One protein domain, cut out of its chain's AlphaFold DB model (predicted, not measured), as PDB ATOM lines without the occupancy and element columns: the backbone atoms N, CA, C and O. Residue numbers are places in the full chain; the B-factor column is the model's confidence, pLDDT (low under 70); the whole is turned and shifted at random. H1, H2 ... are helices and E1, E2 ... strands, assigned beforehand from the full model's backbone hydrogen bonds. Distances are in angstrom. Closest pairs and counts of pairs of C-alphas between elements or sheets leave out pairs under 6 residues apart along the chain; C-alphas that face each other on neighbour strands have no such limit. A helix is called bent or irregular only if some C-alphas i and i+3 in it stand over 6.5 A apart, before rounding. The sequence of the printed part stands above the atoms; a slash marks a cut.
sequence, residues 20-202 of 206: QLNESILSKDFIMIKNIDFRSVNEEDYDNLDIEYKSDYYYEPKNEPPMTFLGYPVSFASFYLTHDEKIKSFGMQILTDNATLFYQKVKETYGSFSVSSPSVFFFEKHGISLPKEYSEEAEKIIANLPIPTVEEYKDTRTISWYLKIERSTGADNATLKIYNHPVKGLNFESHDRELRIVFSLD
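Overview. This is residues 20 to 202 of the 206 residues of an uncharacterized protein of Muricauda taeanensis (UniProt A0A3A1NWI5). One twisted wall of seven antiparallel strands runs through the domain, with H1 on one face and H4 on that same face, reaching from the ends of E4 and E7 to E5. H7 crosses one end of E6, while H5 and H6 lie out beyond the E5 edge and H3 lies near the E1 edge. The printed part has 183 residues, with elements in the order H1 H2 E1 H3 E2 E3 E4 H4 H5 H6 H7 E5 E6 E7, and its class is mixed, helices and strands. The sheet's order is E1 E2 E3 E4 E7 E6 E5. The whole is compact, with a radius of gyration of the C-alphas of 16.9 A and spans of 47 by 46 by 27 A.

Arrangement. H1, residues 23 to 27, is on the sheet at a height of 5.7 A, only just over E7, residues 193 to 201, on which 3 of its C-alphas fall. H2, residues 30 to 33, only grazes the sheet with residues 30 to 31. E1, residues 38 to 40, is an edge strand beside E2, residues 57 to 59, with N 39 and O 58 at 2.8 A. H3, residues 43 to 47, is not on the sheet and is only just irregular, with C-alphas 44 and 47 6.7 A apart. E2, E3, residues 76 to 81, and E4, residues 87 to 96, form a meander, each strand the antiparallel neighbour of the one before; N 59 and O 77 are 2.7 A apart, N 78 and O 91 2.8 A. E4 is also the antiparallel neighbour of E7, with N 92 and O 197 at 2.8 A. H4, residues 99 to 110, is at a height of 8.8 A on the same face as H1. H5, residues 121 to 125, and H6, residues 136 to 143, are not on the sheet. H7, residues 150 to 155, lies over E6, residues 170 to 182, and runs across the strands at 87 degrees on the local plane. H4 and H7 are close but not clearly touching, the closest C-alphas being those of Thr 100 and Val 150, 6.1 A apart. E5, residues 158 to 167, E6 and E7 form the second meander, with N 163 and O 174 at 2.7 A and N 177 and O 198 at 2.8 A. In H4, H5, H6 and H7 every O i to N i+4 pair is within hydrogen-bond range; H1 has 0 of 1 but 2 of 2 O i to N i+3 pairs, H3 0 of 1 and 1 of 2, and H2 is too short for an O i to N i+4 pair.

Along the chain. H1 begins at C-alpha 23, (8.799, -0.227, 22.074). E4 spans 26.4 A, H4 15.9 A, E5 27.2 A and E6 38.8 A. E7, 25.7 A, ends at C-alpha 201, (8.889, 5.400, 30.083).

Size, cuts and confidence. The C-alphas farthest apart, those of Glu 44 and Glu 137, are 50.1 A apart. The printed part has no cut, and the link from E2 to E3, 16 residues, is long. Mean pLDDT of the printed part is 73.7, with 70 residues under 70, among them residues 111 to 125 and 129 to 157.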
ATOM      1  N   GLN A  20      14.646  -8.053  16.887       84.62
ATOM      2  CA  GLN A  20      13.999  -6.772  16.639       84.62
ATOM      3  C   GLN A  20      13.903  -5.985  17.952       84.62
ATOM      4  O   GLN A  20      13.191  -6.389  18.874       84.62
ATOM      5  N   LEU A  21      14.587  -4.844  18.018       87.31
ATOM      6  CA  LEU A  21      14.346  -3.823  19.027       87.31
ATOM      7  C   LEU A  21      13.139  -2.983  18.608       87.31
ATOM      8  O   LEU A  21      13.007  -2.629  17.437       87.31
ATOM      9  N   ASN A  22      12.229  -2.716  19.540       88.00
ATOM     10  CA  ASN A  22      11.067  -1.839  19.386       88.00
ATOM     11  C   ASN A  22      10.490  -1.516  20.781       88.00
ATOM     12  O   ASN A  22      10.985  -2.015  21.792       88.00
ATOM     13  N   GLU A  23       9.448  -0.695  20.845       85.12
ATOM     14  CA  GLU A  23       8.799  -0.227  22.074       85.12
ATOM     15  C   GLU A  23       8.367  -1.359  23.015       85.12
ATOM     16  O   GLU A  23       8.439  -1.200  24.231       85.12
ATOM     17  N   SER A  24       8.007  -2.534  22.477       84.31
ATOM     18  CA  SER A  24       7.572  -3.686  23.282       84.31
ATOM     19  C   SER A  24       8.637  -4.182  24.261       84.31
ATOM     20  O   SER A  24       8.323  -4.882  25.223       84.31
ATOM     21  N   ILE A  25       9.904  -3.825  24.035       84.75
ATOM     22  CA  ILE A  25      11.000  -4.145  24.943       84.75
ATOM     23  C   ILE A  25      10.833  -3.462  26.293       84.75
ATOM     24  O   ILE A  25      11.187  -4.066  27.299       84.75
ATOM     25  N   LEU A  26      10.214  -2.280  26.352       85.00
ATOM     26  CA  LEU A  26       9.895  -1.643  27.629       85.00
ATOM     27  C   LEU A  26       8.952  -2.506  28.480       85.00
ATOM     28  O   LEU A  26       8.977  -2.403  29.699       85.00
ATOM     29  N   SER A  27       8.165  -3.407  27.891       81.50
ATOM     30  CA  SER A  27       7.288  -4.329  28.631       81.50
ATOM     31  C   SER A  27       7.955  -5.650  29.033       81.50
ATOM     32  O   SER A  27       7.285  -6.505  29.609       81.50
ATOM     33  N   LYS A  28       9.246  -5.850  28.731       78.38
ATOM     34  CA  LYS A  28       9.976  -7.095  29.018       78.38
ATOM     35  C   LYS A  28      10.883  -6.955  30.239       78.38
ATOM     36  O   LYS A  28      11.445  -5.891  30.495       78.38
ATOM     37  N   ASP A  29      11.087  -8.068  30.939       76.56
ATOM     38  CA  ASP A  29      12.129  -8.166  31.961       76.56
ATOM     39  C   ASP A  29      13.506  -8.218  31.295       76.56
ATOM     40  O   ASP A  29      13.715  -8.974  30.338       76.56
ATOM     41  N   PHE A  30      14.473  -7.458  31.821       77.94
ATOM     42  CA  PHE A  30      15.806  -7.382  31.221       77.94
ATOM     43  C   PHE A  30      16.495  -8.752  31.160       77.94
ATOM     44  O   PHE A  30      17.155  -9.082  30.177       77.94
ATOM     45  N   ILE A  31      16.270  -9.608  32.162       74.56
ATOM     46  CA  ILE A  31      16.799 -10.980  32.212       74.56
ATOM     47  C   ILE A  31      16.409 -11.789  30.964       74.56
ATOM     48  O   ILE A  31      17.197 -12.609  30.494       74.56
ATOM     49  N   MET A  32      15.231 -11.539  30.380       70.12
ATOM     50  CA  MET A  32      14.776 -12.249  29.178       70.12
ATOM     51  C   MET A  32      15.539 -11.841  27.912       70.12
ATOM     52  O   MET A  32      15.554 -12.603  26.947       70.12
ATOM     53  N   ILE A  33      16.174 -10.664  27.906       70.38
ATOM     54  CA  ILE A  33      16.954 -10.153  26.770       70.38
ATOM     55  C   ILE A  33      18.469 -10.187  27.014       70.38
ATOM     56  O   ILE A  33      19.234 -10.238  26.056       70.38
ATOM     57  N   LYS A  34      18.911 -10.265  28.276       66.00
ATOM     58  CA  LYS A  34      20.322 -10.265  28.708       66.00
ATOM     59  C   LYS A  34      21.183 -11.372  28.081       66.00
ATOM     60  O   LYS A  34      22.399 -11.231  28.018       66.00
ATOM     61  N   ASN A  35      20.573 -12.445  27.573       59.78
ATOM     62  CA  ASN A  35      21.270 -13.576  26.941       59.78
ATOM     63  C   ASN A  35      21.966 -13.239  25.602       59.78
ATOM     64  O   ASN A  35      22.566 -14.128  25.004       59.78
ATOM     65  N   ILE A  36      21.878 -11.994  25.121       62.94
ATOM     66  CA  ILE A  36      22.477 -11.538  23.861       62.94
ATOM     67  C   ILE A  36      23.625 -10.566  24.163       62.94
ATOM     68  O   ILE A  36      23.380  -9.375  24.233       62.94
ATOM     69  N   ASP A  37      24.854 -11.052  24.371       68.94
ATOM     70  CA  ASP A  37      26.115 -10.269  24.402       68.94
ATOM     71  C   ASP A  37      26.084  -8.864  25.062       68.94
ATOM     72  O   ASP A  37      26.845  -7.965  24.698       68.94
ATOM     73  N   PHE A  38      25.231  -8.665  26.070       77.31
ATOM     74  CA  PHE A  38      25.111  -7.402  26.788       77.31
ATOM     75  C   PHE A  38      26.191  -7.305  27.862       77.31
ATOM     76  O   PHE A  38      26.385  -8.224  28.662       77.31
ATOM     77  N   ARG A  39      26.873  -6.164  27.914       81.88
ATOM     78  CA  ARG A  39      27.895  -5.842  28.913       81.88
ATOM     79  C   ARG A  39      27.334  -4.846  29.913       81.88
ATOM     80  O   ARG A  39      26.631  -3.922  29.524       81.88
ATOM     81  N   SER A  40      27.633  -5.040  31.194       86.31
ATOM     82  CA  SER A  40      27.353  -4.030  32.216       86.31
ATOM     83  C   SER A  40      28.256  -2.820  31.998       86.31
ATOM     84  O   SER A  40      29.457  -2.999  31.787       86.31
ATOM     85  N   VAL A  41      27.679  -1.623  32.074       84.31
ATOM     86  CA  VAL A  41      28.427  -0.360  32.057       84.31
ATOM     87  C   VAL A  41      29.236  -0.257  33.351       84.31
ATOM     88  O   VAL A  41      28.715  -0.499  34.441       84.31
ATOM     89  N   ASN A  42      30.511   0.090  33.234       84.94
ATOM     90  CA  ASN A  42      31.395   0.385  34.359       84.94
ATOM     91  C   ASN A  42      31.999   1.801  34.234       84.94
ATOM     92  O   ASN A  42      31.672   2.543  33.313       84.94
ATOM     93  N   GLU A  43      32.859   2.198  35.176       79.06
ATOM     94  CA  GLU A  43      33.448   3.547  35.194       79.06
ATOM     95  C   GLU A  43      34.287   3.871  33.946       79.06
ATOM     96  O   GLU A  43      34.308   5.021  33.514       79.06
ATOM     97  N   GLU A  44      34.941   2.876  33.337       79.00
ATOM     98  CA  GLU A  44      35.746   3.053  32.116       79.00
ATOM     99  C   GLU A  44      34.869   3.319  30.883       79.00
ATOM    100  O   GLU A  44      35.322   3.906  29.902       79.00
ATOM    101  N   ASP A  45      33.600   2.910  30.935       80.06
ATOM    102  CA  ASP A  45      32.641   3.077  29.851       80.06
ATOM    103  C   ASP A  45      32.006   4.485  29.839       80.06
ATOM    104  O   ASP A  45      31.408   4.876  28.839       80.06
ATOM    105  N   TYR A  46      32.134   5.288  30.905       70.50
ATOM    106  CA  TYR A  46      31.489   6.612  30.989       70.50
ATOM    107  C   TYR A  46      32.021   7.647  29.992       70.50
ATOM    108  O   TYR A  46      31.313   8.605  29.675       70.50
ATOM    109  N   ASP A  47      33.225   7.438  29.463       70.12
ATOM    110  CA  ASP A  47      33.796   8.277  28.408       70.12
ATOM    111  C   ASP A  47      33.331   7.860  26.998       70.12
ATOM    112  O   ASP A  47      33.623   8.545  26.011       70.12
ATOM    113  N   ASN A  48      32.594   6.751  26.872       71.69
ATOM    114  CA  ASN A  48      32.064   6.293  25.597       71.69
ATOM    115  C   ASN A  48      30.772   7.048  25.242       71.69
ATOM    116  O   ASN A  48      29.697   6.796  25.787       71.69
ATOM    117  N   LEU A  49      30.889   7.963  24.278       65.94
ATOM    118  CA  LEU A  49      29.800   8.828  23.811       65.94
ATOM    119  C   LEU A  49      28.639   8.076  23.144       65.94
ATOM    120  O   LEU A  49      27.543   8.639  23.042       65.94
ATOM    121  N   ASP A  50      28.870   6.840  22.703       67.06
ATOM    122  CA  ASP A  50      27.836   6.014  22.080       67.06
ATOM    123  C   ASP A  50      26.875   5.436  23.136       67.06
ATOM    124  O   ASP A  50      25.721   5.146  22.823       67.06
ATOM    125  N   ILE A  51      27.297   5.352  24.408       72.06
ATOM    126  CA  ILE A  51      26.471   4.865  25.518       72.06
ATOM    127  C   ILE A  51      25.456   5.930  25.943       72.06
ATOM    128  O   ILE A  51      25.796   7.082  26.225       72.06
ATOM    129  N   GLU A  52      24.174   5.550  26.026       71.69
ATOM    130  CA  GLU A  52      23.140   6.447  26.538       71.69
ATOM    131  C   GLU A  52      23.421   6.785  28.008       71.69
ATOM    132  O   GLU A  52      23.752   5.911  28.817       71.69
ATOM    133  N   TYR A  53      23.288   8.062  28.368       65.69
ATOM    134  CA  TYR A  53      23.587   8.533  29.716       65.69
ATOM    135  C   TYR A  53      22.738   7.778  30.755       65.69
ATOM    136  O   TYR A  53      21.523   7.676  30.594       65.69
ATOM    137  N   LYS A  54      23.382   7.286  31.828       75.00
ATOM    138  CA  LYS A  54      22.806   6.428  32.892       75.00
ATOM    139  C   LYS A  54      22.446   4.994  32.486       75.00
ATOM    140  O   LYS A  54      21.712   4.340  33.214       75.00
ATOM    141  N   SER A  55      22.950   4.481  31.371       84.56
ATOM    142  CA  SER A  55      22.740   3.066  31.045       84.56
ATOM    143  C   SER A  55      23.419   2.141  32.054       84.56
ATOM    144  O   SER A  55      24.553   2.384  32.458       84.56
ATOM    145  N   ASP A  56      22.740   1.053  32.403       87.06
ATOM    146  CA  ASP A  56      23.278  -0.045  33.211       87.06
ATOM    147  C   ASP A  56      23.944  -1.109  32.331       87.06
ATOM    148  O   ASP A  56      24.873  -1.795  32.759       87.06
ATOM    149  N   TYR A  57      23.470  -1.259  31.089       87.25
ATOM    150  CA  TYR A  57      23.975  -2.243  30.136       87.25
ATOM    151  C   TYR A  57      24.096  -1.672  28.727       87.25
ATOM    152  O   TYR A  57      23.315  -0.810  28.327       87.25
ATOM    153  N   TYR A  58      25.026  -2.213  27.942       86.12
ATOM    154  CA  TYR A  58      25.167  -1.913  26.523       86.12
ATOM    155  C   TYR A  58      25.493  -3.140  25.673       86.12
ATOM    156  O   TYR A  58      25.996  -4.154  26.152       86.12
ATOM    157  N   TYR A  59      25.179  -3.030  24.389       79.56
ATOM    158  CA  TYR A  59      25.473  -3.984  23.337       79.56
ATOM    159  C   TYR A  59      26.369  -3.321  22.302       79.56
ATOM    160  O   TYR A  59      26.017  -2.297  21.715       79.56
ATOM    161  N   GLU A  60      27.511  -3.957  22.069       73.06
ATOM    162  CA  GLU A  60      28.457  -3.608  21.020       73.06
ATOM    163  C   GLU A  60      28.557  -4.824  20.082       73.06
ATOM    164  O   GLU A  60      29.076  -5.868  20.498       73.06
ATOM    165  N   PRO A  61      28.029  -4.754  18.848       67.38
ATOM    166  CA  PRO A  61      28.006  -5.887  17.930       67.38
ATOM    167  C   PRO A  61      29.434  -6.257  17.510       67.38
ATOM    168  O   PRO A  61      30.017  -5.629  16.631       67.38
ATOM    169  N   LYS A  62      30.017  -7.289  18.137       64.81
ATOM    170  CA  LYS A  62      31.362  -7.782  17.775       64.81
ATOM    171  C   LYS A  62      31.321  -8.865  16.708       64.81
ATOM    172  O   LYS A  62      32.232  -8.903  15.893       64.81
ATOM    173  N   ASN A  63      30.293  -9.720  16.704       53.06
ATOM    174  CA  ASN A  63      30.078 -10.773  15.708       53.06
ATOM    175  C   ASN A  63      28.566 -11.092  15.601       53.06
ATOM    176  O   ASN A  63      27.876 -11.146  16.611       53.06
ATOM    177  N   GLU A  64      28.066 -11.252  14.377       60.09
ATOM    178  CA  GLU A  64      26.654 -11.393  13.959       60.09
ATOM    179  C   GLU A  64      25.840 -12.560  14.588       60.09
ATOM    180  O   GLU A  64      26.440 -13.537  15.042       60.09
ATOM    181  N   PRO A  65      24.481 -12.539  14.532       54.53
ATOM    182  CA  PRO A  65      23.628 -11.570  13.828       54.53
ATOM    183  C   PRO A  65      23.270 -10.328  14.665       54.53
ATOM    184  O   PRO A  65      22.914 -10.455  15.838       54.53
ATOM    185  N   PRO A  66      23.344  -9.121  14.070       70.56
ATOM    186  CA  PRO A  66      23.084  -7.858  14.756       70.56
ATOM    187  C   PRO A  66      21.616  -7.701  15.169       70.56
ATOM    188  O   PRO A  66      20.701  -8.222  14.538       70.56
ATOM    189  N   MET A  67      21.358  -6.925  16.217       82.44
ATOM    190  CA  MET A  67      19.999  -6.456  16.498       82.44
ATOM    191  C   MET A  67      19.509  -5.532  15.378       82.44
ATOM    192  O   MET A  67      20.311  -4.885  14.701       82.44
ATOM    193  N   THR A  68      18.193  -5.448  15.179       88.62
ATOM    194  CA  THR A  68      17.608  -4.564  14.161       88.62
ATOM    195  C   THR A  68      16.491  -3.693  14.718       88.62
ATOM    196  O   THR A  68      15.794  -4.068  15.654       88.62
ATOM    197  N   PHE A  69      16.277  -2.529  14.110       89.81
ATOM    198  CA  PHE A  69      15.142  -1.645  14.368       89.81
ATOM    199  C   PHE A  69      14.506  -1.233  13.036       89.81
ATOM    200  O   PHE A  69      15.191  -0.716  12.158       89.81
ATOM    201  N   LEU A  70      13.216  -1.524  12.828       89.62
ATOM    202  CA  LEU A  70      12.520  -1.355  11.538       89.62
ATOM    203  C   LEU A  70      13.269  -1.964  10.325       89.62
ATOM    204  O   LEU A  70      13.205  -1.458   9.195       89.62
ATOM    205  N   GLY A  71      13.995  -3.062  10.564       87.88
ATOM    206  CA  GLY A  71      14.844  -3.735   9.578       87.88
ATOM    207  C   GLY A  71      16.194  -3.063   9.298       87.88
ATOM    208  O   GLY A  71      16.911  -3.532   8.419       87.88
ATOM    209  N   TYR A  72      16.552  -1.991  10.010       89.31
ATOM    210  CA  TYR A  72      17.888  -1.391   9.967       89.31
ATOM    211  C   TYR A  72      18.796  -2.028  11.024       89.31
ATOM    212  O   TYR A  72      18.321  -2.277  12.135       89.31
ATOM    213  N   PRO A  73      20.078  -2.284  10.717       87.38
ATOM    214  CA  PRO A  73      21.022  -2.825  11.683       87.38
ATOM    215  C   PRO A  73      21.315  -1.798  12.778       87.38
ATOM    216  O   PRO A  73      21.562  -0.623  12.505       87.38
ATOM    217  N   VAL A  74      21.296  -2.264  14.021       86.75
ATOM    218  CA  VAL A  74      21.645  -1.468  15.194       86.75
ATOM    219  C   VAL A  74      23.155  -1.542  15.392       86.75
ATOM    220  O   VAL A  74      23.699  -2.626  15.604       86.75
ATOM    221  N   SER A  75      23.836  -0.396  15.307       84.62
ATOM    222  CA  SER A  75      25.288  -0.309  15.523       84.62
ATOM    223  C   SER A  75      25.652  -0.327  17.003       84.62
ATOM    224  O   SER A  75      26.745  -0.750  17.359       84.62
ATOM    225  N   PHE A  76      24.733   0.116  17.856       85.75
ATOM    226  CA  PHE A  76      24.909   0.179  19.297       85.75
ATOM    227  C   PHE A  76      23.540   0.163  19.983       85.75
ATOM    228  O   PHE A  76      22.603   0.786  19.482       85.75
ATOM    229  N   ALA A  77      23.408  -0.515  21.124       87.62
ATOM    230  CA  ALA A  77      22.221  -0.410  21.975       87.62
ATOM    231  C   ALA A  77      22.607  -0.311  23.450       87.62
ATOM    232  O   ALA A  77      23.624  -0.848  23.871       87.62
ATOM    233  N   SER A  78      21.782   0.344  24.254       88.75
ATOM    234  CA  SER A  78      22.001   0.510  25.688       88.75
ATOM    235  C   SER A  78      20.689   0.542  26.455       88.75
ATOM    236  O   SER A  78      19.643   0.873  25.900       88.75
ATOM    237  N   PHE A  79      20.737   0.135  27.718       88.75
ATOM    238  CA  PHE A  79      19.574  -0.125  28.555       88.75
ATOM    239  C   PHE A  79      19.785   0.484  29.929       88.75
ATOM    240  O   PHE A  79      20.816   0.258  30.557       88.75
ATOM    241  N   TYR A  80      18.774   1.199  30.403       89.94
ATOM    242  CA  TYR A  80      18.671   1.689  31.768       89.94
ATOM    243  C   TYR A  80      17.505   0.990  32.457       89.94
ATOM    244  O   TYR A  80      16.398   0.893  31.911       89.94
ATOM    245  N   LEU A  81      17.767   0.480  33.649       88.62
ATOM    246  CA  LEU A  81      16.871  -0.338  34.435       88.62
ATOM    247  C   LEU A  81      16.389   0.424  35.673       88.62
ATOM    248  O   LEU A  81      17.009   1.349  36.188       88.62
ATOM    249  N   THR A  82      15.230   0.012  36.163       85.50
ATOM    250  CA  THR A  82      14.748   0.350  37.503       85.50
ATOM    251  C   THR A  82      15.456  -0.507  38.556       85.50
ATOM    252  O   THR A  82      16.109  -1.498  38.229       85.50
ATOM    253  N   HIS A  83      15.265  -0.177  39.837       78.94
ATOM    254  CA  HIS A  83      15.789  -0.974  40.953       78.94
ATOM    255  C   HIS A  83      15.331  -2.445  40.940       78.94
ATOM    256  O   HIS A  83      16.075  -3.304  41.404       78.94
ATOM    257  N   ASP A  84      14.165  -2.742  40.356       81.38
ATOM    258  CA  ASP A  84      13.622  -4.102  40.218       81.38
ATOM    259  C   ASP A  84      14.078  -4.804  38.920       81.38
ATOM    260  O   ASP A  84      13.409  -5.715  38.436       81.38
ATOM    261  N   GLU A  85      15.164  -4.340  38.293       80.00
ATOM    262  CA  GLU A  85      15.710  -4.852  37.022       80.00
ATOM    263  C   GLU A  85      14.743  -4.791  35.816       80.00
ATOM    264  O   GLU A  85      14.978  -5.408  34.771       80.00
ATOM    265  N   LYS A  86      13.663  -4.005  35.911       84.06
ATOM    266  CA  LYS A  86      12.776  -3.719  34.770       84.06
ATOM    267  C   LYS A  86      13.366  -2.632  33.891       84.06
ATOM    268  O   LYS A  86      13.924  -1.671  34.410       84.06
ATOM    269  N   ILE A  87      13.164  -2.724  32.582       87.00
ATOM    270  CA  ILE A  87      13.671  -1.732  31.629       87.00
ATOM    271  C   ILE A  87      12.883  -0.423  31.787       87.00
ATOM    272  O   ILE A  87      11.661  -0.406  31.621       87.00
ATOM    273  N   LYS A  88      13.590   0.663  32.124       88.31
ATOM    274  CA  LYS A  88      13.049   2.028  32.224       88.31
ATOM    275  C   LYS A  88      13.217   2.790  30.913       88.31
ATOM    276  O   LYS A  88      12.291   3.459  30.457       88.31
ATOM    277  N   SER A  89      14.382   2.668  30.289       89.56
ATOM    278  CA  SER A  89      14.638   3.217  28.961       89.56
ATOM    279  C   SER A  89      15.647   2.373  28.202       89.56
ATOM    280  O   SER A  89      16.463   1.670  28.798       89.56
ATOM    281  N   PHE A  90      15.618   2.465  26.878       89.19
ATOM    282  CA  PHE A  90      16.669   1.915  26.038       89.19
ATOM    283  C   PHE A  90      16.998   2.868  24.890       89.19
ATOM    284  O   PHE A  90      16.114   3.495  24.303       89.19
ATOM    285  N   GLY A  91      18.290   2.994  24.611       89.94
ATOM    286  CA  GLY A  91      18.844   3.781  23.522       89.94
ATOM    287  C   GLY A  91      19.444   2.871  22.459       89.94
ATOM    288  O   GLY A  91      19.931   1.784  22.764       89.94
ATOM    289  N   MET A  92      19.428   3.305  21.208       90.44
ATOM    290  CA  MET A  92      20.121   2.634  20.117       90.44
ATOM    291  C   MET A  92      20.648   3.629  19.091       90.44
ATOM    292  O   MET A  92      20.163   4.756  18.993       90.44
ATOM    293  N   GLN A  93      21.599   3.177  18.288       89.31
ATOM    294  CA  GLN A  93      22.180   3.935  17.191       89.31
ATOM    295  C   GLN A  93      22.020   3.166  15.881       89.31
ATOM    296  O   GLN A  93      22.171   1.941  15.829       89.31
ATOM    297  N   ILE A  94      21.692   3.902  14.823       89.44
ATOM    298  CA  ILE A  94      21.552   3.394  13.462       89.44
ATOM    299  C   ILE A  94      22.318   4.316  12.524       89.44
ATOM    300  O   ILE A  94      22.148   5.536  12.555       89.44
ATOM    301  N   LEU A  95      23.114   3.717  11.646       89.25
ATOM    302  CA  LEU A  95      23.708   4.396  10.502       89.25
ATOM    303  C   LEU A  95      22.858   4.094   9.267       89.25
ATOM    304  O   LEU A  95      22.590   2.932   8.961       89.25
ATOM    305  N   THR A  96      22.412   5.130   8.560       87.56
ATOM    306  CA  THR A  96      21.617   4.976   7.337       87.56
ATOM    307  C   THR A  96      22.078   5.936   6.255       87.56
ATOM    308  O   THR A  96      22.357   7.093   6.535       87.56
ATOM    309  N   ASP A  97      22.113   5.462   5.014       86.88
ATOM    310  CA  ASP A  97      22.336   6.244   3.790       86.88
ATOM    311  C   ASP A  97      21.041   6.884   3.244       86.88
ATOM    312  O   ASP A  97      21.053   7.656   2.285       86.88
ATOM    313  N   ASN A  98      19.891   6.568   3.849       84.25
ATOM    314  CA  ASN A  98      18.585   7.032   3.406       84.25
ATOM    315  C   ASN A  98      17.659   7.317   4.595       84.25
ATOM    316  O   ASN A  98      16.699   6.588   4.875       84.25
ATOM    317  N   ALA A  99      17.926   8.437   5.267       79.75
ATOM    318  CA  ALA A  99      17.111   8.899   6.385       79.75
ATOM    319  C   ALA A  99      15.633   9.117   6.005       79.75
ATOM    320  O   ALA A  99      14.753   8.858   6.820       79.75
ATOM    321  N   THR A 100      15.333   9.528   4.765       78.19
ATOM    322  CA  THR A 100      13.945   9.695   4.292       78.19
ATOM    323  C   THR A 100      13.148   8.402   4.438       78.19
ATOM    324  O   THR A 100      12.059   8.408   5.008       78.19
ATOM    325  N   LEU A 101      13.697   7.289   3.943       83.81
ATOM    326  CA  LEU A 101      13.040   5.985   4.011       83.81
ATOM    327  C   LEU A 101      12.900   5.503   5.459       83.81
ATOM    328  O   LEU A 101      11.870   4.942   5.827       83.81
ATOM    329  N   PHE A 102      13.908   5.761   6.295       85.69
ATOM    330  CA  PHE A 102      13.843   5.438   7.717       85.69
ATOM    331  C   PHE A 102      12.658   6.142   8.393       85.69
ATOM    332  O   PHE A 102      11.827   5.493   9.032       85.69
ATOM    333  N   TYR A 103      12.522   7.455   8.195       78.69
ATOM    334  CA  TYR A 103      11.441   8.230   8.802       78.69
ATOM    335  C   TYR A 103      10.055   7.864   8.269       78.69
ATOM    336  O   TYR A 103       9.081   7.943   9.019       78.69
ATOM    337  N   GLN A 104       9.949   7.419   7.013       78.44
ATOM    338  CA  GLN A 104       8.704   6.854   6.486       78.44
ATOM    339  C   GLN A 104       8.280   5.621   7.288       78.44
ATOM    340  O   GLN A 104       7.155   5.592   7.784       78.44
ATOM    341  N   LYS A 105       9.191   4.667   7.525       85.06
ATOM    342  CA  LYS A 105       8.885   3.479   8.340       85.06
ATOM    343  C   LYS A 105       8.531   3.827   9.786       85.06
ATOM    344  O   LYS A 105       7.632   3.214  10.359       85.06
ATOM    345  N   VAL A 106       9.218   4.809  10.383       81.75
ATOM    346  CA  VAL A 106       8.888   5.297  11.734       81.75
ATOM    347  C   VAL A 106       7.471   5.855  11.755       81.75
ATOM    348  O   VAL A 106       6.695   5.480  12.626       81.75
ATOM    349  N   LYS A 107       7.097   6.693  10.784       75.00
ATOM    350  CA  LYS A 107       5.738   7.234  10.695       75.00
ATOM    351  C   LYS A 107       4.696   6.134  10.487       75.00
ATOM    352  O   LYS A 107       3.661   6.167  11.140       75.00
ATOM    353  N   GLU A 108       4.953   5.174   9.606       77.69
ATOM    354  CA  GLU A 108       4.042   4.048   9.360       77.69
ATOM    355  C   GLU A 108       3.824   3.188  10.612       77.69
ATOM    356  O   GLU A 108       2.726   2.681  10.819       77.69
ATOM    357  N   THR A 109       4.852   3.053  11.457       79.12
ATOM    358  CA  THR A 109       4.810   2.209  12.661       79.12
ATOM    359  C   THR A 109       4.277   2.952  13.890       79.12
ATOM    360  O   THR A 109       3.456   2.419  14.630       79.12
ATOM    361  N   TYR A 110       4.742   4.181  14.115       74.94
ATOM    362  CA  TYR A 110       4.544   4.942  15.356       74.94
ATOM    363  C   TYR A 110       3.700   6.199  15.178       74.94
ATOM    364  O   TYR A 110       3.208   6.759  16.154       74.94
ATOM    365  N   GLY A 111       3.503   6.654  13.941       61.09
ATOM    366  CA  GLY A 111       2.815   7.906  13.642       61.09
ATOM    367  C   GLY A 111       1.320   7.913  13.955       61.09
ATOM    368  O   GLY A 111       0.697   8.943  13.736       61.09
ATOM    369  N   SER A 112       0.739   6.810  14.440       55.44
ATOM    370  CA  SER A 112      -0.669   6.714  14.845       55.44
ATOM    371  C   SER A 112      -0.906   6.858  16.352       55.44
ATOM    372  O   SER A 112      -2.052   7.046  16.751       55.44
ATOM    373  N   PHE A 113       0.130   6.773  17.197       43.19
ATOM    374  CA  PHE A 113      -0.031   6.767  18.654       43.19
ATOM    375  C   PHE A 113       0.372   8.115  19.285       43.19
ATOM    376  O   PHE A 113       1.404   8.687  18.957       43.19
ATOM    377  N   SER A 114      -0.535   8.628  20.126       43.78
ATOM    378  CA  SER A 114      -0.451   9.752  21.082       43.78
ATOM    379  C   SER A 114       0.486  10.942  20.769       43.78
ATOM    380  O   SER A 114       1.639  11.000  21.157       43.78
ATOM    381  N   VAL A 115      -0.085  11.978  20.150       41.94
ATOM    382  CA  VAL A 115       0.235  13.419  20.301       41.94
ATOM    383  C   VAL A 115       1.711  13.819  20.506       41.94
ATOM    384  O   VAL A 115       2.044  14.441  21.504       41.94
ATOM    385  N   SER A 116       2.596  13.596  19.535       39.12
ATOM    386  CA  SER A 116       3.411  14.679  18.942       39.12
ATOM    387  C   SER A 116       4.304  14.158  17.810       39.12
ATOM    388  O   SER A 116       4.611  12.977  17.714       39.12
ATOM    389  N   SER A 117       4.654  15.081  16.924       43.16
ATOM    390  CA  SER A 117       5.681  15.026  15.881       43.16
ATOM    391  C   SER A 117       6.553  16.283  16.119       43.16
ATOM    392  O   SER A 117       6.389  16.917  17.167       43.16
ATOM    393  N   PRO A 118       7.508  16.643  15.247       48.53
ATOM    394  CA  PRO A 118       8.728  17.368  15.623       48.53
ATOM    395  C   PRO A 118       8.400  18.658  16.370       48.53
ATOM    396  O   PRO A 118       7.376  19.269  16.076       48.53
ATOM    397  N   SER A 119       9.258  19.034  17.329       50.84
ATOM    398  CA  SER A 119       9.166  20.234  18.181       50.84
ATOM    399  C   SER A 119       8.124  21.234  17.682       50.84
ATOM    400  O   SER A 119       8.296  21.668  16.552       50.84
ATOM    401  N   VAL A 120       7.098  21.581  18.472       52.72
ATOM    402  CA  VAL A 120       6.037  22.597  18.226       52.72
ATOM    403  C   VAL A 120       6.214  23.459  16.952       52.72
ATOM    404  O   VAL A 120       5.337  23.463  16.095       52.72
ATOM    405  N   PHE A 121       7.381  24.085  16.777       54.31
ATOM    406  CA  PHE A 121       7.946  24.600  15.519       54.31
ATOM    407  C   PHE A 121       7.554  23.907  14.188       54.31
ATOM    408  O   PHE A 121       7.186  24.606  13.249       54.31
ATOM    409  N   PHE A 122       7.634  22.579  14.026       63.25
ATOM    410  CA  PHE A 122       7.274  21.927  12.753       63.25
ATOM    411  C   PHE A 122       5.777  22.033  12.479       63.25
ATOM    412  O   PHE A 122       5.362  22.319  11.358       63.25
ATOM    413  N   PHE A 123       4.960  21.839  13.509       65.56
ATOM    414  CA  PHE A 123       3.520  21.996  13.386       65.56
ATOM    415  C   PHE A 123       3.135  23.447  13.120       65.56
ATOM    416  O   PHE A 123       2.330  23.701  12.228       65.56
ATOM    417  N   GLU A 124       3.779  24.395  13.805       63.69
ATOM    418  CA  GLU A 124       3.611  25.828  13.554       63.69
ATOM    419  C   GLU A 124       4.004  26.207  12.119       63.69
ATOM    420  O   GLU A 124       3.247  26.905  11.446       63.69
ATOM    421  N   LYS A 125       5.129  25.687  11.608       68.38
ATOM    422  CA  LYS A 125       5.582  25.895  10.221       68.38
ATOM    423  C   LYS A 125       4.544  25.430   9.194       68.38
ATOM    424  O   LYS A 125       4.405  26.058   8.147       68.38
ATOM    425  N   HIS A 126       3.816  24.355   9.494       71.06
ATOM    426  CA  HIS A 126       2.782  23.788   8.620       71.06
ATOM    427  C   HIS A 126       1.357  24.259   8.951       71.06
ATOM    428  O   HIS A 126       0.402  23.783   8.343       71.06
ATOM    429  N   GLY A 127       1.190  25.208   9.880       65.12
ATOM    430  CA  GLY A 127      -0.118  25.759  10.251       65.12
ATOM    431  C   GLY A 127      -1.034  24.767  10.976       65.12
ATOM    432  O   GLY A 127      -2.255  24.898  10.913       65.12
ATOM    433  N   ILE A 128      -0.462  23.767  11.647       70.25
ATOM    434  CA  ILE A 128      -1.191  22.699  12.334       70.25
ATOM    435  C   ILE A 128      -1.200  22.987  13.834       70.25
ATOM    436  O   ILE A 128      -0.155  23.047  14.474       70.25
ATOM    437  N   SER A 129      -2.391  23.120  14.417       65.50
ATOM    438  CA  SER A 129      -2.557  23.185  15.869       65.50
ATOM    439  C   SER A 129      -2.909  21.797  16.388       65.50
ATOM    440  O   SER A 129      -3.976  21.275  16.070       65.50
ATOM    441  N   LEU A 130      -2.033  21.201  17.200       59.56
ATOM    442  CA  LEU A 130      -2.362  19.947  17.871       59.56
ATOM    443  C   LEU A 130      -3.400  20.184  18.982       59.56
ATOM    444  O   LEU A 130      -3.305  21.178  19.709       59.56
ATOM    445  N   PRO A 131      -4.386  19.288  19.140       56.53
ATOM    446  CA  PRO A 131      -5.277  19.321  20.288       56.53
ATOM    447  C   PRO A 131      -4.501  19.022  21.578       56.53
ATOM    448  O   PRO A 131      -3.551  18.243  21.588       56.53
ATOM    449  N   LYS A 132      -4.915  19.667  22.675       52.62
ATOM    450  CA  LYS A 132      -4.281  19.521  24.000       52.62
ATOM    451  C   LYS A 132      -4.546  18.163  24.654       52.62
ATOM    452  O   LYS A 132      -3.835  17.795  25.580       52.62
ATOM    453  N   GLU A 133      -5.566  17.449  24.189       50.19
ATOM    454  CA  GLU A 133      -6.019  16.169  24.727       50.19
ATOM    455  C   GLU A 133      -6.304  15.190  23.582       50.19
ATOM    456  O   GLU A 133      -6.570  15.595  22.446       50.19
ATOM    457  N   TYR A 134      -6.242  13.893  23.884       53.03
ATOM    458  CA  TYR A 134      -6.521  12.833  22.919       53.03
ATOM    459  C   TYR A 134      -8.017  12.774  22.572       53.03
ATOM    460  O   TYR A 134      -8.867  12.750  23.460       53.03
ATOM    461  N   SER A 135      -8.344  12.713  21.278       59.50
ATOM    462  CA  SER A 135      -9.715  12.590  20.767       59.50
ATOM    463  C   SER A 135      -9.733  11.939  19.377       59.50
ATOM    464  O   SER A 135      -8.706  11.887  18.701       59.50
ATOM    465  N   GLU A 136     -10.902  11.500  18.894       67.62
ATOM    466  CA  GLU A 136     -11.063  11.025  17.502       67.62
ATOM    467  C   GLU A 136     -10.654  12.090  16.462       67.62
ATOM    468  O   GLU A 136     -10.241  11.783  15.342       67.62
ATOM    469  N   GLU A 137     -10.779  13.368  16.816       64.62
ATOM    470  CA  GLU A 137     -10.333  14.481  15.980       64.62
ATOM    471  C   GLU A 137      -8.803  14.601  15.983       64.62
ATOM    472  O   GLU A 137      -8.205  14.815  14.927       64.62
ATOM    473  N   ALA A 138      -8.161  14.363  17.134       60.62
ATOM    474  CA  ALA A 138      -6.708  14.265  17.237       60.62
ATOM    475  C   ALA A 138      -6.160  13.149  16.343       60.62
ATOM    476  O   ALA A 138      -5.216  13.388  15.596       60.62
ATOM    477  N   GLU A 139      -6.786  11.968  16.341       60.81
ATOM    478  CA  GLU A 139      -6.398  10.850  15.469       60.81
ATOM    479  C   GLU A 139      -6.445  11.233  13.981       60.81
ATOM    480  O   GLU A 139      -5.510  10.950  13.230       60.81
ATOM    481  N   LYS A 140      -7.500  11.937  13.545       67.75
ATOM    482  CA  LYS A 140      -7.640  12.402  12.152       67.75
ATOM    483  C   LYS A 140      -6.592  13.444  11.770       67.75
ATOM    484  O   LYS A 140      -6.094  13.413  10.644       67.75
ATOM    485  N   ILE A 141      -6.266  14.371  12.671       66.50
ATOM    486  CA  ILE A 141      -5.208  15.366  12.445       66.50
ATOM    487  C   ILE A 141      -3.852  14.660  12.354       66.50
ATOM    488  O   ILE A 141      -3.101  14.912  11.414       66.50
ATOM    489  N   ILE A 142      -3.580  13.728  13.273       61.09
ATOM    490  CA  ILE A 142      -2.342  12.945  13.359       61.09
ATOM    491  C   ILE A 142      -2.102  12.125  12.084       61.09
ATOM    492  O   ILE A 142      -1.025  12.199  11.488       61.09
ATOM    493  N   ALA A 143      -3.124  11.407  11.610       62.56
ATOM    494  CA  ALA A 143      -3.039  10.603  10.392       62.56
ATOM    495  C   ALA A 143      -2.662  11.434   9.149       62.56
ATOM    496  O   ALA A 143      -2.002  10.936   8.235       62.56
ATOM    497  N   ASN A 144      -3.041  12.715   9.132       67.25
ATOM    498  CA  ASN A 144      -2.807  13.633   8.020       67.25
ATOM    499  C   ASN A 144      -1.593  14.549   8.218       67.25
ATOM    500  O   ASN A 144      -1.367  15.439   7.395       67.25
ATOM    501  N   LEU A 145      -0.792  14.346   9.270       67.44
ATOM    502  CA  LEU A 145       0.389  15.175   9.498       67.44
ATOM    503  C   LEU A 145       1.371  15.061   8.324       67.44
ATOM    504  O   LEU A 145       1.652  13.943   7.863       67.44
ATOM    505  N   PRO A 146       1.938  16.187   7.854       63.25
ATOM    506  CA  PRO A 146       2.978  16.153   6.844       63.25
ATOM    507  C   PRO A 146       4.151  15.322   7.364       63.25
ATOM    508  O   PRO A 146       4.482  15.335   8.549       63.25
ATOM    509  N   ILE A 147       4.751  14.545   6.465       60.41
ATOM    510  CA  ILE A 147       5.987  13.825   6.768       60.41
ATOM    511  C   ILE A 147       7.091  14.877   6.793       60.41
ATOM    512  O   ILE A 147       7.246  15.559   5.776       60.41
ATOM    513  N   PRO A 148       7.850  15.030   7.890       61.38
ATOM    514  CA  PRO A 148       8.964  15.951   7.858       61.38
ATOM    515  C   PRO A 148       9.976  15.501   6.803       61.38
ATOM    516  O   PRO A 148      10.301  14.318   6.662       61.38
ATOM    517  N   THR A 149      10.430  16.458   6.012       60.72
ATOM    518  CA  THR A 149      11.476  16.264   5.012       60.72
ATOM    519  C   THR A 149      12.839  16.118   5.688       60.72
ATOM    520  O   THR A 149      13.042  16.557   6.818       60.72
ATOM    521  N   VAL A 150      13.829  15.557   4.981       58.06
ATOM    522  CA  VAL A 150      15.219  15.537   5.477       58.06
ATOM    523  C   VAL A 150      15.715  16.944   5.792       58.06
ATOM    524  O   VAL A 150      16.441  17.103   6.761       58.06
ATOM    525  N   GLU A 151      15.302  17.966   5.038       61.91
ATOM    526  CA  GLU A 151      15.621  19.365   5.350       61.91
ATOM    527  C   GLU A 151      14.998  19.830   6.666       61.91
ATOM    528  O   GLU A 151      15.676  20.435   7.485       61.91
ATOM    529  N   GLU A 152      13.753  19.461   6.942       62.09
ATOM    530  CA  GLU A 152      13.113  19.783   8.222       62.09
ATOM    531  C   GLU A 152      13.743  19.034   9.393       62.09
ATOM    532  O   GLU A 152      13.821  19.574  10.494       62.09
ATOM    533  N   TYR A 153      14.280  17.841   9.149       59.53
ATOM    534  CA  TYR A 153      15.124  17.128  10.103       59.53
ATOM    535  C   TYR A 153      16.544  17.703  10.222       59.53
ATOM    536  O   TYR A 153      17.229  17.400  11.198       59.53
ATOM    537  N   LYS A 154      17.027  18.516   9.266       56.78
ATOM    538  CA  LYS A 154      18.274  19.294   9.438       56.78
ATOM    539  C   LYS A 154      18.047  20.428  10.437       56.78
ATOM    540  O   LYS A 154      18.917  20.683  11.267       56.78
ATOM    541  N   ASP A 155      16.878  21.061  10.371       54.97
ATOM    542  CA  ASP A 155      16.498  22.160  11.262       54.97
ATOM    543  C   ASP A 155      16.076  21.650  12.649       54.97
ATOM    544  O   ASP A 155      16.383  22.265  13.674       54.97
ATOM    545  N   THR A 156      15.426  20.485  12.702       57.31
ATOM    546  CA  THR A 156      15.007  19.820  13.940       57.31
ATOM    547  C   THR A 156      16.003  18.721  14.304       57.31
ATOM    548  O   THR A 156      15.894  17.571  13.893       57.31
ATOM    549  N   ARG A 157      17.009  19.072  15.117       65.25
ATOM    550  CA  ARG A 157      18.023  18.125  15.638       65.25
ATOM    551  C   ARG A 157      17.419  16.928  16.389       65.25
ATOM    552  O   ARG A 157      18.117  15.944  16.630       65.25
ATOM    553  N   THR A 158      16.151  17.026  16.784       70.75
ATOM    554  CA  THR A 158      15.431  16.020  17.558       70.75
ATOM    555  C   THR A 158      13.962  15.980  17.153       70.75
ATOM    556  O   THR A 158      13.322  17.021  17.006       70.75
ATOM    557  N   ILE A 159      13.418  14.772  17.046       70.56
ATOM    558  CA  ILE A 159      11.989  14.503  16.874       70.56
ATOM    559  C   ILE A 159      11.541  13.650  18.051       70.56
ATOM    560  O   ILE A 159      12.317  12.843  18.564       70.56
ATOM    561  N   SER A 160      10.305  13.821  18.496       69.56
ATOM    562  CA  SER A 160       9.735  13.001  19.559       69.56
ATOM    563  C   SER A 160       8.332  12.544  19.183       69.56
ATOM    564  O   SER A 160       7.597  13.301  18.556       69.56
ATOM    565  N   TRP A 161       8.003  11.317  19.571       68.38
ATOM    566  CA  TRP A 161       6.673  10.717  19.529       68.38
ATOM    567  C   TRP A 161       6.327  10.248  20.938       68.38
ATOM    568  O   TRP A 161       7.184   9.659  21.596       68.38
ATOM    569  N   TYR A 162       5.094  10.465  21.396       67.19
ATOM    570  CA  TYR A 162       4.623   9.849  22.638       67.19
ATOM    571  C   TYR A 162       3.821   8.601  22.300       67.19
ATOM    572  O   TYR A 162       3.030   8.562  21.364       67.19
ATOM    573  N   LEU A 163       4.041   7.545  23.053       68.75
ATOM    574  CA  LEU A 163       3.536   6.211  22.809       68.75
ATOM    575  C   LEU A 163       2.796   5.751  24.056       68.75
ATOM    576  O   LEU A 163       3.231   6.001  25.177       68.75
ATOM    577  N   LYS A 164       1.708   5.015  23.856       67.38
ATOM    578  CA  LYS A 164       1.063   4.263  24.926       67.38
ATOM    579  C   LYS A 164       1.505   2.808  24.829       67.38
ATOM    580  O   LYS A 164       1.357   2.199  23.772       67.38
ATOM    581  N   ILE A 165       2.044   2.263  25.914       70.12
ATOM    582  CA  ILE A 165       2.579   0.901  25.965       70.12
ATOM    583  C   ILE A 165       1.791   0.085  26.985       70.12
ATOM    584  O   ILE A 165       1.712   0.437  28.156       70.12
ATOM    585  N   GLU A 166       1.230  -1.039  26.546       67.62
ATOM    586  CA  GLU A 166       0.527  -1.974  27.426       67.62
ATOM    587  C   GLU A 166       1.525  -2.873  28.185       67.62
ATOM    588  O   GLU A 166       2.445  -3.466  27.604       67.62
ATOM    589  N   ARG A 167       1.324  -3.006  29.498       67.38
ATOM    590  CA  ARG A 167       2.046  -3.908  30.406       67.38
ATOM    591  C   ARG A 167       1.062  -4.786  31.173       67.38
ATOM    592  O   ARG A 167      -0.132  -4.519  31.250       67.38
ATOM    593  N   SER A 168       1.578  -5.850  31.790       62.44
ATOM    594  CA  SER A 168       0.775  -6.781  32.598       62.44
ATOM    595  C   SER A 168       0.048  -6.110  33.771       62.44
ATOM    596  O   SER A 168      -0.962  -6.633  34.239       62.44
ATOM    597  N   THR A 169       0.541  -4.958  34.236       60.84
ATOM    598  CA  THR A 169      -0.009  -4.181  35.355       60.84
ATOM    599  C   THR A 169      -0.861  -2.978  34.931       60.84
ATOM    600  O   THR A 169      -1.393  -2.298  35.804       60.84
ATOM    601  N   GLY A 170      -1.007  -2.702  33.631       64.62
ATOM    602  CA  GLY A 170      -1.687  -1.512  33.105       64.62
ATOM    603  C   GLY A 170      -0.958  -0.910  31.904       64.62
ATOM    604  O   GLY A 170       0.042  -1.457  31.450       64.62
ATOM    605  N   ALA A 171      -1.455   0.211  31.382       65.88
ATOM    606  CA  ALA A 171      -0.801   0.925  30.291       65.88
ATOM    607  C   ALA A 171       0.071   2.067  30.829       65.88
ATOM    608  O   ALA A 171      -0.433   2.919  31.559       65.88
ATOM    609  N   ASP A 172       1.333   2.101  30.409       72.94
ATOM    610  CA  ASP A 172       2.282   3.173  30.704       72.94
ATOM    611  C   ASP A 172       2.406   4.113  29.493       72.94
ATOM    612  O   ASP A 172       2.190   3.718  28.341       72.94
ATOM    613  N   ASN A 173       2.788   5.363  29.753       75.62
ATOM    614  CA  ASN A 173       3.201   6.287  28.702       75.62
ATOM    615  C   ASN A 173       4.708   6.161  28.476       75.62
ATOM    616  O   ASN A 173       5.484   5.962  29.413       75.62
ATOM    617  N   ALA A 174       5.118   6.283  27.225       78.25
ATOM    618  CA  ALA A 174       6.509   6.293  26.834       78.25
ATOM    619  C   ALA A 174       6.763   7.373  25.791       78.25
ATOM    620  O   ALA A 174       5.886   7.734  25.018       78.25
ATOM    621  N   THR A 175       8.006   7.811  25.692       79.94
ATOM    622  CA  THR A 175       8.464   8.709  24.642       79.94
ATOM    623  C   THR A 175       9.488   7.996  23.765       79.94
ATOM    624  O   THR A 175      10.447   7.414  24.266       79.94
ATOM    625  N   LEU A 176       9.314   8.083  22.447       83.94
ATOM    626  CA  LEU A 176      10.314   7.778  21.428       83.94
ATOM    627  C   LEU A 176      10.966   9.088  20.977       83.94
ATOM    628  O   LEU A 176      10.293   9.947  20.418       83.94
ATOM    629  N   LYS A 177      12.275   9.244  21.172       83.69
ATOM    630  CA  LYS A 177      13.060  10.388  20.687       83.69
ATOM    631  C   LYS A 177      14.048   9.935  19.627       83.69
ATOM    632  O   LYS A 177      14.728   8.935  19.819       83.69
ATOM    633  N   ILE A 178      14.157  10.684  18.536       83.50
ATOM    634  CA  ILE A 178      15.141  10.444  17.479       83.50
ATOM    635  C   ILE A 178      15.987  11.700  17.319       83.50
ATOM    636  O   ILE A 178      15.469  12.761  16.974       83.50
ATOM    637  N   TYR A 179      17.283  11.577  17.582       82.75
ATOM    638  CA  TYR A 179      18.283  12.607  17.344       82.75
ATOM    639  C   TYR A 179      18.947  12.355  15.999       82.75
ATOM    640  O   TYR A 179      19.335  11.227  15.685       82.75
ATOM    641  N   ASN A 180      19.066  13.417  15.211       79.56
ATOM    642  CA  ASN A 180      19.558  13.349  13.847       79.56
ATOM    643  C   ASN A 180      20.908  14.056  13.721       79.56
ATOM    644  O   ASN A 180      20.988  15.281  13.858       79.56
ATOM    645  N   HIS A 181      21.951  13.299  13.391       80.12
ATOM    646  CA  HIS A 181      23.296  13.821  13.180       80.12
ATOM    647  C   HIS A 181      23.809  13.449  11.780       80.12
ATOM    648  O   HIS A 181      23.547  12.348  11.293       80.12
ATOM    649  N   PRO A 182      24.513  14.354  11.069       79.25
ATOM    650  CA  PRO A 182      25.263  13.942   9.888       79.25
ATOM    651  C   PRO A 182      26.348  12.949  10.314       79.25
ATOM    652  O   PRO A 182      26.976  13.143  11.357       79.25
ATOM    653  N   VAL A 183      26.588  11.913   9.507       81.56
ATOM    654  CA  VAL A 183      27.701  10.986   9.762       81.56
ATOM    655  C   VAL A 183      29.003  11.781   9.865       81.56
ATOM    656  O   VAL A 183      29.247  12.704   9.080       81.56
ATOM    657  N   LYS A 184      29.843  11.441  10.846       78.31
ATOM    658  CA  LYS A 184      31.108  12.135  11.103       78.31
ATOM    659  C   LYS A 184      31.936  12.279   9.821       78.31
ATOM    660  O   LYS A 184      32.258  11.300   9.158       78.31
ATOM    661  N   GLY A 185      32.316  13.517   9.506       75.88
ATOM    662  CA  GLY A 185      33.070  13.849   8.292       75.88
ATOM    663  C   GLY A 185      32.204  14.213   7.082       75.88
ATOM    664  O   GLY A 185      32.751  14.676   6.084       75.88
ATOM    665  N   LEU A 186      30.880  14.077   7.174       73.19
ATOM    666  CA  LEU A 186      29.931  14.572   6.178       73.19
ATOM    667  C   LEU A 186      29.304  15.898   6.619       73.19
ATOM    668  O   LEU A 186      29.278  16.250   7.800       73.19
ATOM    669  N   ASN A 187      28.807  16.660   5.645       71.44
ATOM    670  CA  ASN A 187      28.102  17.911   5.899       71.44
ATOM    671  C   ASN A 187      26.603  17.663   6.165       71.44
ATOM    672  O   ASN A 187      26.077  16.566   5.973       71.44
ATOM    673  N   PHE A 188      25.884  18.716   6.566       65.44
ATOM    674  CA  PHE A 188      24.436  18.646   6.784       65.44
ATOM    675  C   PHE A 188      23.626  18.405   5.502       65.44
ATOM    676  O   PHE A 188      22.426  18.152   5.606       65.44
ATOM    677  N   GLU A 189      24.228  18.467   4.315       66.56
ATOM    678  CA  GLU A 189      23.554  18.210   3.038       66.56
ATOM    679  C   GLU A 189      23.494  16.721   2.692       66.56
ATOM    680  O   GLU A 189      22.610  16.334   1.931       66.56
ATOM    681  N   SER A 190      24.354  15.893   3.295       70.62
ATOM    682  CA  SER A 190      24.377  14.448   3.061       70.62
ATOM    683  C   SER A 190      23.047  13.766   3.407       70.62
ATOM    684  O   SER A 190      22.353  14.139   4.362       70.62
ATOM    685  N   HIS A 191      22.701  12.736   2.636       75.25
ATOM    686  CA  HIS A 191      21.599  11.829   2.958       75.25
ATOM    687  C   HIS A 191      21.958  10.861   4.087       75.25
ATOM    688  O   HIS A 191      21.058  10.400   4.795       75.25
ATOM    689  N   ASP A 192      23.255  10.638   4.294       82.81
ATOM    690  CA  ASP A 192      23.774   9.721   5.294       82.81
ATOM    691  C   ASP A 192      23.649  10.332   6.689       82.81
ATOM    692  O   ASP A 192      24.154  11.432   6.963       82.81
ATOM    693  N   ARG A 193      22.981   9.606   7.584       84.50
ATOM    694  CA  ARG A 193      22.711  10.025   8.954       84.50
ATOM    695  C   ARG A 193      23.120   8.975   9.959       84.50
ATOM    696  O   ARG A 193      22.956   7.774   9.759       84.50
ATOM    697  N   GLU A 194      23.590   9.496  11.074       88.00
ATOM    698  CA  GLU A 194      23.686   8.799  12.333       88.00
ATOM    699  C   GLU A 194      22.460   9.178  13.164       88.00
ATOM    700  O   GLU A 194      22.222  10.350  13.474       88.00
ATOM    701  N   LEU A 195      21.637   8.176  13.458       87.88
ATOM    702  CA  LEU A 195      20.371   8.330  14.151       87.88
ATOM    703  C   LEU A 195      20.491   7.699  15.529       87.88
ATOM    704  O   LEU A 195      20.677   6.488  15.640       87.88
ATOM    705  N   ARG A 196      20.343   8.513  16.574       88.50
ATOM    706  CA  ARG A 196      20.226   8.025  17.952       88.50
ATOM    707  C   ARG A 196      18.760   7.989  18.330       88.50
ATOM    708  O   ARG A 196      18.068   8.996  18.228       88.50
ATOM    709  N   ILE A 197      18.287   6.830  18.746       88.88
ATOM    710  CA  ILE A 197      16.878   6.553  19.003       88.88
ATOM    711  C   ILE A 197      16.747   6.132  20.458       88.88
ATOM    712  O   ILE A 197      17.445   5.227  20.896       88.88
ATOM    713  N   VAL A 198      15.857   6.775  21.205       88.88
ATOM    714  CA  VAL A 198      15.661   6.525  22.634       88.88
ATOM    715  C   VAL A 198      14.191   6.279  22.902       88.88
ATOM    716  O   VAL A 198      13.360   7.117  22.571       88.88
ATOM    717  N   PHE A 199      13.884   5.157  23.538       88.69
ATOM    718  CA  PHE A 199      12.581   4.889  24.128       88.69
ATOM    719  C   PHE A 199      12.698   5.017  25.644       88.69
ATOM    720  O   PHE A 199      13.566   4.389  26.252       88.69
ATOM    721  N   SER A 200      11.826   5.795  26.269       88.75
ATOM    722  CA  SER A 200      11.796   5.973  27.723       88.75
ATOM    723  C   SER A 200      10.372   5.918  28.233       88.75
ATOM    724  O   SER A 200       9.512   6.557  27.641       88.75
ATOM    725  N   LEU A 201      10.129   5.212  29.334       87.00
ATOM    726  CA  LEU A 201       8.889   5.400  30.083       87.00
ATOM    727  C   LEU A 201       8.867   6.823  30.642       87.00
ATOM    728  O   LEU A 201       9.889   7.307  31.137       87.00
ATOM    729  N   ASP A 202       7.725   7.490  30.524       79.12
ATOM    730  CA  ASP A 202       7.545   8.793  31.146       79.12
ATOM    731  C   ASP A 202       7.468   8.566  32.657       79.12
ATOM    732  O   ASP A 202       6.687   7.737  33.131       79.12
TER     733      ASP A 202